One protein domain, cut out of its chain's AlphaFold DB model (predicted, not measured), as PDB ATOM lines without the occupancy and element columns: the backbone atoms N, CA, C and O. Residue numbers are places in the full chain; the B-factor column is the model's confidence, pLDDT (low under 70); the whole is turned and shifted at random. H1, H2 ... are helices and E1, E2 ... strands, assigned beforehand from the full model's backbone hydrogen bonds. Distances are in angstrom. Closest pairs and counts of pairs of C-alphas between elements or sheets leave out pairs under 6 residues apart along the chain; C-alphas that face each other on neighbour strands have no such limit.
ATOM      1  N   ARG A  37     -47.378 437.290 -38.165       77.81
ATOM      2  CA  ARG A  37     -46.085 436.636 -37.907       77.81
ATOM      3  C   ARG A  37     -45.329 436.454 -39.233       77.81
ATOM      4  O   ARG A  37     -45.981 436.225 -40.258       77.81
ATOM      5  N   PRO A  38     -43.986 436.507 -39.233       81.19
ATOM      6  CA  PRO A  38     -43.202 436.162 -40.411       81.19
ATOM      7  C   PRO A  38     -43.546 434.766 -40.950       81.19
ATOM      8  O   PRO A  38     -43.863 433.842 -40.194       81.19
ATOM      9  N   ILE A  39     -43.506 434.634 -42.272       81.69
ATOM     10  CA  ILE A  39     -43.779 433.396 -42.997       81.69
ATOM     11  C   ILE A  39     -42.434 432.686 -43.211       81.69
ATOM     12  O   ILE A  39     -41.580 433.230 -43.917       81.69
ATOM     13  N   PRO A  40     -42.223 431.481 -42.652       82.19
ATOM     14  CA  PRO A  40     -41.006 430.724 -42.907       82.19
ATOM     15  C   PRO A  40     -41.005 430.224 -44.357       82.19
ATOM     16  O   PRO A  40     -41.874 429.448 -44.762       82.19
ATOM     17  N   VAL A  41     -40.012 430.638 -45.143       85.44
ATOM     18  CA  VAL A  41     -39.791 430.144 -46.510       85.44
ATOM     19  C   VAL A  41     -38.435 429.457 -46.621       85.44
ATOM     20  O   VAL A  41     -37.417 429.960 -46.149       85.44
ATOM     21  N   TRP A  42     -38.411 428.293 -47.263       84.88
ATOM     22  CA  TRP A  42     -37.180 427.548 -47.500       84.88
ATOM     23  C   TRP A  42     -36.414 428.123 -48.694       84.88
ATOM     24  O   TRP A  42     -36.998 428.335 -49.764       84.88
ATOM     25  N   CYS A  43     -35.106 428.331 -48.543       87.31
ATOM     26  CA  CYS A  43     -34.210 428.537 -49.672       87.31
ATOM     27  C   CYS A  43     -33.504 427.217 -50.036       87.31
ATOM     28  O   CYS A  43     -32.677 426.736 -49.262       87.31
ATOM     29  N   PRO A  44     -33.773 426.617 -51.213       86.06
ATOM     30  CA  PRO A  44     -33.078 425.409 -51.658       86.06
ATOM     31  C   PRO A  44     -31.607 425.627 -52.048       86.06
ATOM     32  O   PRO A  44     -30.892 424.638 -52.180       86.06
ATOM     33  N   VAL A  45     -31.161 426.875 -52.247       87.75
ATOM     34  CA  VAL A  45     -29.751 427.203 -52.541       87.75
ATOM     35  C   VAL A  45     -28.954 427.250 -51.238       87.75
ATOM     36  O   VAL A  45     -28.055 426.438 -51.038       87.75
ATOM     37  N   ASP A  46     -29.362 428.125 -50.318       87.00
ATOM     38  CA  ASP A  46     -28.702 428.354 -49.024       87.00
ATOM     39  C   ASP A  46     -28.980 427.249 -47.984       87.00
ATOM     40  O   ASP A  46     -28.348 427.198 -46.932       87.00
ATOM     41  N   LYS A  47     -29.945 426.359 -48.269       87.19
ATOM     42  CA  LYS A  47     -30.434 425.285 -47.382       87.19
ATOM     43  C   LYS A  47     -30.856 425.794 -45.996       87.19
ATOM     44  O   LYS A  47     -30.629 425.133 -44.982       87.19
ATOM     45  N   CYS A  48     -31.490 426.963 -45.956       87.88
ATOM     46  CA  CYS A  48     -31.932 427.613 -44.726       87.88
ATOM     47  C   CYS A  48     -33.384 428.117 -44.820       87.88
ATOM     48  O   CYS A  48     -33.993 428.175 -45.894       87.88
ATOM     49  N   TRP A  49     -33.949 428.471 -43.664       85.75
ATOM     50  CA  TRP A  49     -35.267 429.092 -43.549       85.75
ATOM     51  C   TRP A  49     -35.122 430.603 -43.388       85.75
ATOM     52  O   TRP A  49     -34.557 431.065 -42.398       85.75
ATOM     53  N   HIS A  50     -35.692 431.367 -44.316       85.56
ATOM     54  CA  HIS A  50     -35.844 432.811 -44.164       85.56
ATOM     55  C   HIS A  50     -37.212 433.137 -43.562       85.56
ATOM     56  O   HIS A  50     -38.198 432.447 -43.830       85.56
ATOM     57  N   GLN A  51     -37.278 434.200 -42.764       86.62
ATOM     58  CA  GLN A  51     -38.509 434.682 -42.140       86.62
ATOM     59  C   GLN A  51     -39.035 435.883 -42.927       86.62
ATOM     60  O   GLN A  51     -38.600 437.011 -42.713       86.62
ATOM     61  N   VAL A  52     -39.954 435.637 -43.862       83.06
ATOM     62  CA  VAL A  52     -40.478 436.674 -44.761       83.06
ATOM     63  C   VAL A  52     -41.578 437.481 -44.077       83.06
ATOM     64  O   VAL A  52     -42.570 436.918 -43.609       83.06
ATOM     65  N   ARG A  53     -41.445 438.808 -44.055       80.69
ATOM     66  CA  ARG A  53     -42.400 439.740 -43.435       80.69
ATOM     67  C   ARG A  53     -42.870 440.774 -44.457       80.69
ATOM     68  O   ARG A  53     -42.072 441.284 -45.233       80.69
ATOM     69  N   ARG A  54     -44.157 441.136 -44.455       75.62
ATOM     70  CA  ARG A  54     -44.645 442.240 -45.300       75.62
ATOM     71  C   ARG A  54     -44.256 443.586 -44.685       75.62
ATOM     72  O   ARG A  54     -44.409 443.773 -43.479       75.62
ATOM     73  N   GLN A  55     -43.787 444.528 -45.502       76.75
ATOM     74  CA  GLN A  55     -43.408 445.871 -45.050       76.75
ATOM     75  C   GLN A  55     -44.109 446.963 -45.873       76.75
ATOM     76  O   GLN A  55     -43.535 447.563 -46.781       76.75
ATOM     77  N   PHE A  56     -45.364 447.258 -45.526       72.31
ATOM     78  CA  PHE A  56     -46.188 448.236 -46.247       72.31
ATOM     79  C   PHE A  56     -45.671 449.691 -46.217       72.31
ATOM     80  O   PHE A  56     -46.084 450.487 -47.057       72.31
ATOM     81  N   MET A  57     -44.810 450.052 -45.257       74.81
ATOM     82  CA  MET A  57     -44.254 451.411 -45.128       74.81
ATOM     83  C   MET A  57     -42.865 451.576 -45.764       74.81
ATOM     84  O   MET A  57     -42.457 452.711 -45.989       74.81
ATOM     85  N   ALA A  58     -42.145 450.483 -46.049       67.62
ATOM     86  CA  ALA A  58     -40.787 450.540 -46.608       67.62
ATOM     87  C   ALA A  58     -40.776 450.830 -48.117       67.62
ATOM     88  O   ALA A  58     -39.888 451.513 -48.614       67.62
ATOM     89  N   ASP A  59     -41.801 450.360 -48.831       67.31
ATOM     90  CA  ASP A  59     -42.116 450.793 -50.191       67.31
ATOM     91  C   ASP A  59     -43.630 450.994 -50.280       67.31
ATOM     92  O   ASP A  59     -44.409 450.048 -50.413       67.31
ATOM     93  N   GLN A  60     -44.039 452.258 -50.179       64.69
ATOM     94  CA  GLN A  60     -45.439 452.670 -50.215       64.69
ATOM     95  C   GLN A  60     -46.076 452.580 -51.615       64.69
ATOM     96  O   GLN A  60     -47.286 452.775 -51.746       64.69
ATOM     97  N   THR A  61     -45.298 452.249 -52.652       62.38
ATOM     98  CA  THR A  61     -45.783 452.051 -54.027       62.38
ATOM     99  C   THR A  61     -45.996 450.572 -54.378       62.38
ATOM    100  O   THR A  61     -46.798 450.252 -55.258       62.38
ATOM    101  N   ASN A  62     -45.347 449.647 -53.661       67.19
ATOM    102  CA  ASN A  62     -45.327 448.222 -53.987       67.19
ATOM    103  C   ASN A  62     -46.220 447.365 -53.069       67.19
ATOM    104  O   ASN A  62     -45.893 447.061 -51.921       67.19
ATOM    105  N   ARG A  63     -47.325 446.845 -53.630       59.66
ATOM    106  CA  ARG A  63     -48.252 445.894 -52.964       59.66
ATOM    107  C   ARG A  63     -47.616 444.572 -52.517       59.66
ATOM    108  O   ARG A  63     -48.205 443.847 -51.713       59.66
ATOM    109  N   ASN A  64     -46.423 444.269 -53.014       65.00
ATOM    110  CA  ASN A  64     -45.608 443.123 -52.635       65.00
ATOM    111  C   ASN A  64     -44.227 443.557 -52.114       65.00
ATOM    112  O   ASN A  64     -43.232 442.883 -52.374       65.00
ATOM    113  N   SER A  65     -44.171 444.649 -51.345       70.25
ATOM    114  CA  SER A  65     -43.030 444.927 -50.472       70.25
ATOM    115  C   SER A  65     -42.946 443.868 -49.363       70.25
ATOM    116  O   SER A  65     -43.770 443.826 -48.439       70.25
ATOM    117  N   TRP A  66     -41.970 442.973 -49.499       76.12
ATOM    118  CA  TRP A  66     -41.694 441.863 -48.593       76.12
ATOM    119  C   TRP A  66     -40.210 441.868 -48.232       76.12
ATOM    120  O   TRP A  66     -39.346 441.777 -49.100       76.12
ATOM    121  N   ASP A  67     -39.945 441.949 -46.938       81.12
ATOM    122  CA  ASP A  67     -38.636 441.793 -46.323       81.12
ATOM    123  C   ASP A  67     -38.355 440.309 -46.035       81.12
ATOM    124  O   ASP A  67     -39.278 439.494 -45.934       81.12
ATOM    125  N   GLY A  68     -37.081 439.943 -45.922       81.44
ATOM    126  CA  GLY A  68     -36.639 438.577 -45.652       81.44
ATOM    127  C   GLY A  68     -36.720 437.606 -46.837       81.44
ATOM    128  O   GLY A  68     -36.454 436.421 -46.647       81.44
ATOM    129  N   PHE A  69     -37.060 438.040 -48.058       83.88
ATOM    130  CA  PHE A  69     -36.844 437.197 -49.246       83.88
ATOM    131  C   PHE A  69     -35.343 437.014 -49.513       83.88
ATOM    132  O   PHE A  69     -34.542 437.913 -49.271       83.88
ATOM    133  N   CYS A  70     -34.955 435.857 -50.058       84.62
ATOM    134  CA  CYS A  70     -33.570 435.638 -50.479       84.62
ATOM    135  C   CYS A  70     -33.331 436.186 -51.898       84.62
ATOM    136  O   CYS A  70     -34.215 436.135 -52.759       84.62
ATOM    137  N   SER A  71     -32.109 436.642 -52.173       85.44
ATOM    138  CA  SER A  71     -31.732 437.252 -53.457       85.44
ATOM    139  C   SER A  71     -31.703 436.277 -54.645       85.44
ATOM    140  O   SER A  71     -31.532 436.704 -55.784       85.44
ATOM    141  N   HIS A  72     -31.867 434.972 -54.411       86.94
ATOM    142  CA  HIS A  72     -31.728 433.931 -55.428       86.94
ATOM    143  C   HIS A  72     -32.894 433.926 -56.444       86.94
ATOM    144  O   HIS A  72     -34.027 433.615 -56.060       86.94
ATOM    145  N   PRO A  73     -32.653 434.162 -57.757       79.81
ATOM    146  CA  PRO A  73     -33.726 434.302 -58.754       79.81
ATOM    147  C   PRO A  73     -34.662 433.087 -58.846       79.81
ATOM    148  O   PRO A  73     -35.882 433.235 -58.863       79.81
ATOM    149  N   GLY A  74     -34.110 431.867 -58.809       78.50
ATOM    150  CA  GLY A  74     -34.896 430.622 -58.818       78.50
ATOM    151  C   GLY A  74     -35.702 430.359 -57.534       78.50
ATOM    152  O   GLY A  74     -36.538 429.451 -57.501       78.50
ATOM    153  N   CYS A  75     -35.466 431.142 -56.479       84.00
ATOM    154  CA  CYS A  75     -36.179 431.053 -55.208       84.00
ATOM    155  C   CYS A  75     -37.319 432.070 -55.124       84.00
ATOM    156  O   CYS A  75     -38.390 431.702 -54.649       84.00
ATOM    157  N   GLN A  76     -37.143 433.292 -55.644       79.75
ATOM    158  CA  GLN A  76     -38.147 434.366 -55.582       79.75
ATOM    159  C   GLN A  76     -39.535 433.919 -56.067       79.75
ATOM    160  O   GLN A  76     -40.529 434.160 -55.384       79.75
ATOM    161  N   THR A  77     -39.633 433.182 -57.182       79.62
ATOM    162  CA  THR A  77     -40.927 432.668 -57.671       79.62
ATOM    163  C   THR A  77     -41.570 431.672 -56.700       79.62
ATOM    164  O   THR A  77     -42.781 431.707 -56.497       79.62
ATOM    165  N   LYS A  78     -40.782 430.790 -56.070       79.88
ATOM    166  CA  LYS A  78     -41.286 429.798 -55.101       79.88
ATOM    167  C   LYS A  78     -41.670 430.453 -53.776       79.88
ATOM    168  O   LYS A  78     -42.746 430.173 -53.258       79.88
ATOM    169  N   GLN A  79     -40.831 431.348 -53.259       80.69
ATOM    170  CA  GLN A  79     -41.092 432.103 -52.034       80.69
ATOM    171  C   GLN A  79     -42.329 432.999 -52.220       80.69
ATOM    172  O   GLN A  79     -43.256 432.929 -51.418       80.69
ATOM    173  N   GLY A  80     -42.420 433.717 -53.343       75.38
ATOM    174  CA  GLY A  80     -43.597 434.493 -53.733       75.38
ATOM    175  C   GLY A  80     -44.868 433.653 -53.898       75.38
ATOM    176  O   GLY A  80     -45.929 434.085 -53.453       75.38
ATOM    177  N   GLN A  81     -44.797 432.435 -54.452       74.88
ATOM    178  CA  GLN A  81     -45.943 431.512 -54.499       74.88
ATOM    179  C   GLN A  81     -46.370 431.017 -53.111       74.88
ATOM    180  O   GLN A  81     -47.567 430.999 -52.829       74.88
ATOM    181  N   THR A  82     -45.429 430.630 -52.244       75.25
ATOM    182  CA  THR A  82     -45.714 430.223 -50.854       75.25
ATOM    183  C   THR A  82     -46.418 431.344 -50.098       75.25
ATOM    184  O   THR A  82     -47.492 431.136 -49.541       75.25
ATOM    185  N   VAL A  83     -45.864 432.553 -50.168       73.00
ATOM    186  CA  VAL A  83     -46.414 433.751 -49.529       73.00
ATOM    187  C   VAL A  83     -47.778 434.127 -50.118       73.00
ATOM    188  O   VAL A  83     -48.702 434.412 -49.365       73.00
ATOM    189  N   SER A  84     -47.955 434.046 -51.443       65.81
ATOM    190  CA  SER A  84     -49.234 434.351 -52.107       65.81
ATOM    191  C   SER A  84     -50.347 433.358 -51.764       65.81
ATOM    192  O   SER A  84     -51.508 433.749 -51.707       65.81
ATOM    193  N   ARG A  85     -50.017 432.085 -51.499       62.84
ATOM    194  CA  ARG A  85     -50.978 431.076 -51.007       62.84
ATOM    195  C   ARG A  85     -51.413 431.319 -49.560       62.84
ATOM    196  O   ARG A  85     -52.479 430.852 -49.177       62.84
TER     197      ARG A  85
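AT A GLANCE: This is residues 37 to 85 of the 665 residues of an uncharacterized protein of Aspergillus niger (strain CBS 513.88 / FGSC A1513) (UniProt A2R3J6). A two-stranded hairpin, E1 and E2, has one helix, H1, packed on it, mostly over E1, while the long loop from E2 to H1 reaches out past the end of E2 and folds back. The 49 printed residues hold E1, E2 and H1 in that order, with an antiparallel sheet E1 - E2; the class is mixed, helices and strands. The whole is compact, radius of gyration of the C-alphas 10.6 A, spanning 31 by 22 by 19 A.

HOW THE PARTS SIT: E1, residues 39 to 43, and E2, residues 48 to 54, form an antiparallel hairpin at 139 degrees, with N 41 and O 50 2.9 A apart, within hydrogen-bond range. Residues 53 to 54 of E2 also pair, antiparallel, with residues 66 to 67. The closest C-alphas of E1 and H1, residues 73 to 85, are those of Val 41 and Gln 79, 6.0 A apart. E2 and H1 are near each other, with 6 pairs of C-alphas within 10 A. In H1, 7 of 9 O i to N i+4 pairs are within hydrogen-bond range.

IN THESE COORDINATES: E1 begins at C-alpha 39 (-43.779, 433.396, -42.997) and measures 12.6 A; E2 measures 19.4 A. H1 measures 19.2 A, ending at C-alpha 85 (-50.978, 431.076, -51.007).

THE WHOLE: The C-alphas farthest apart, of Lys 47 and Thr 61, are 31.6 A apart. The printed part has no cut. The link E1 to E2 is tight; E2 to H1 is long, 18 residues. The pLDDT is under 70 at residues 58 to 64 and 84 to 85.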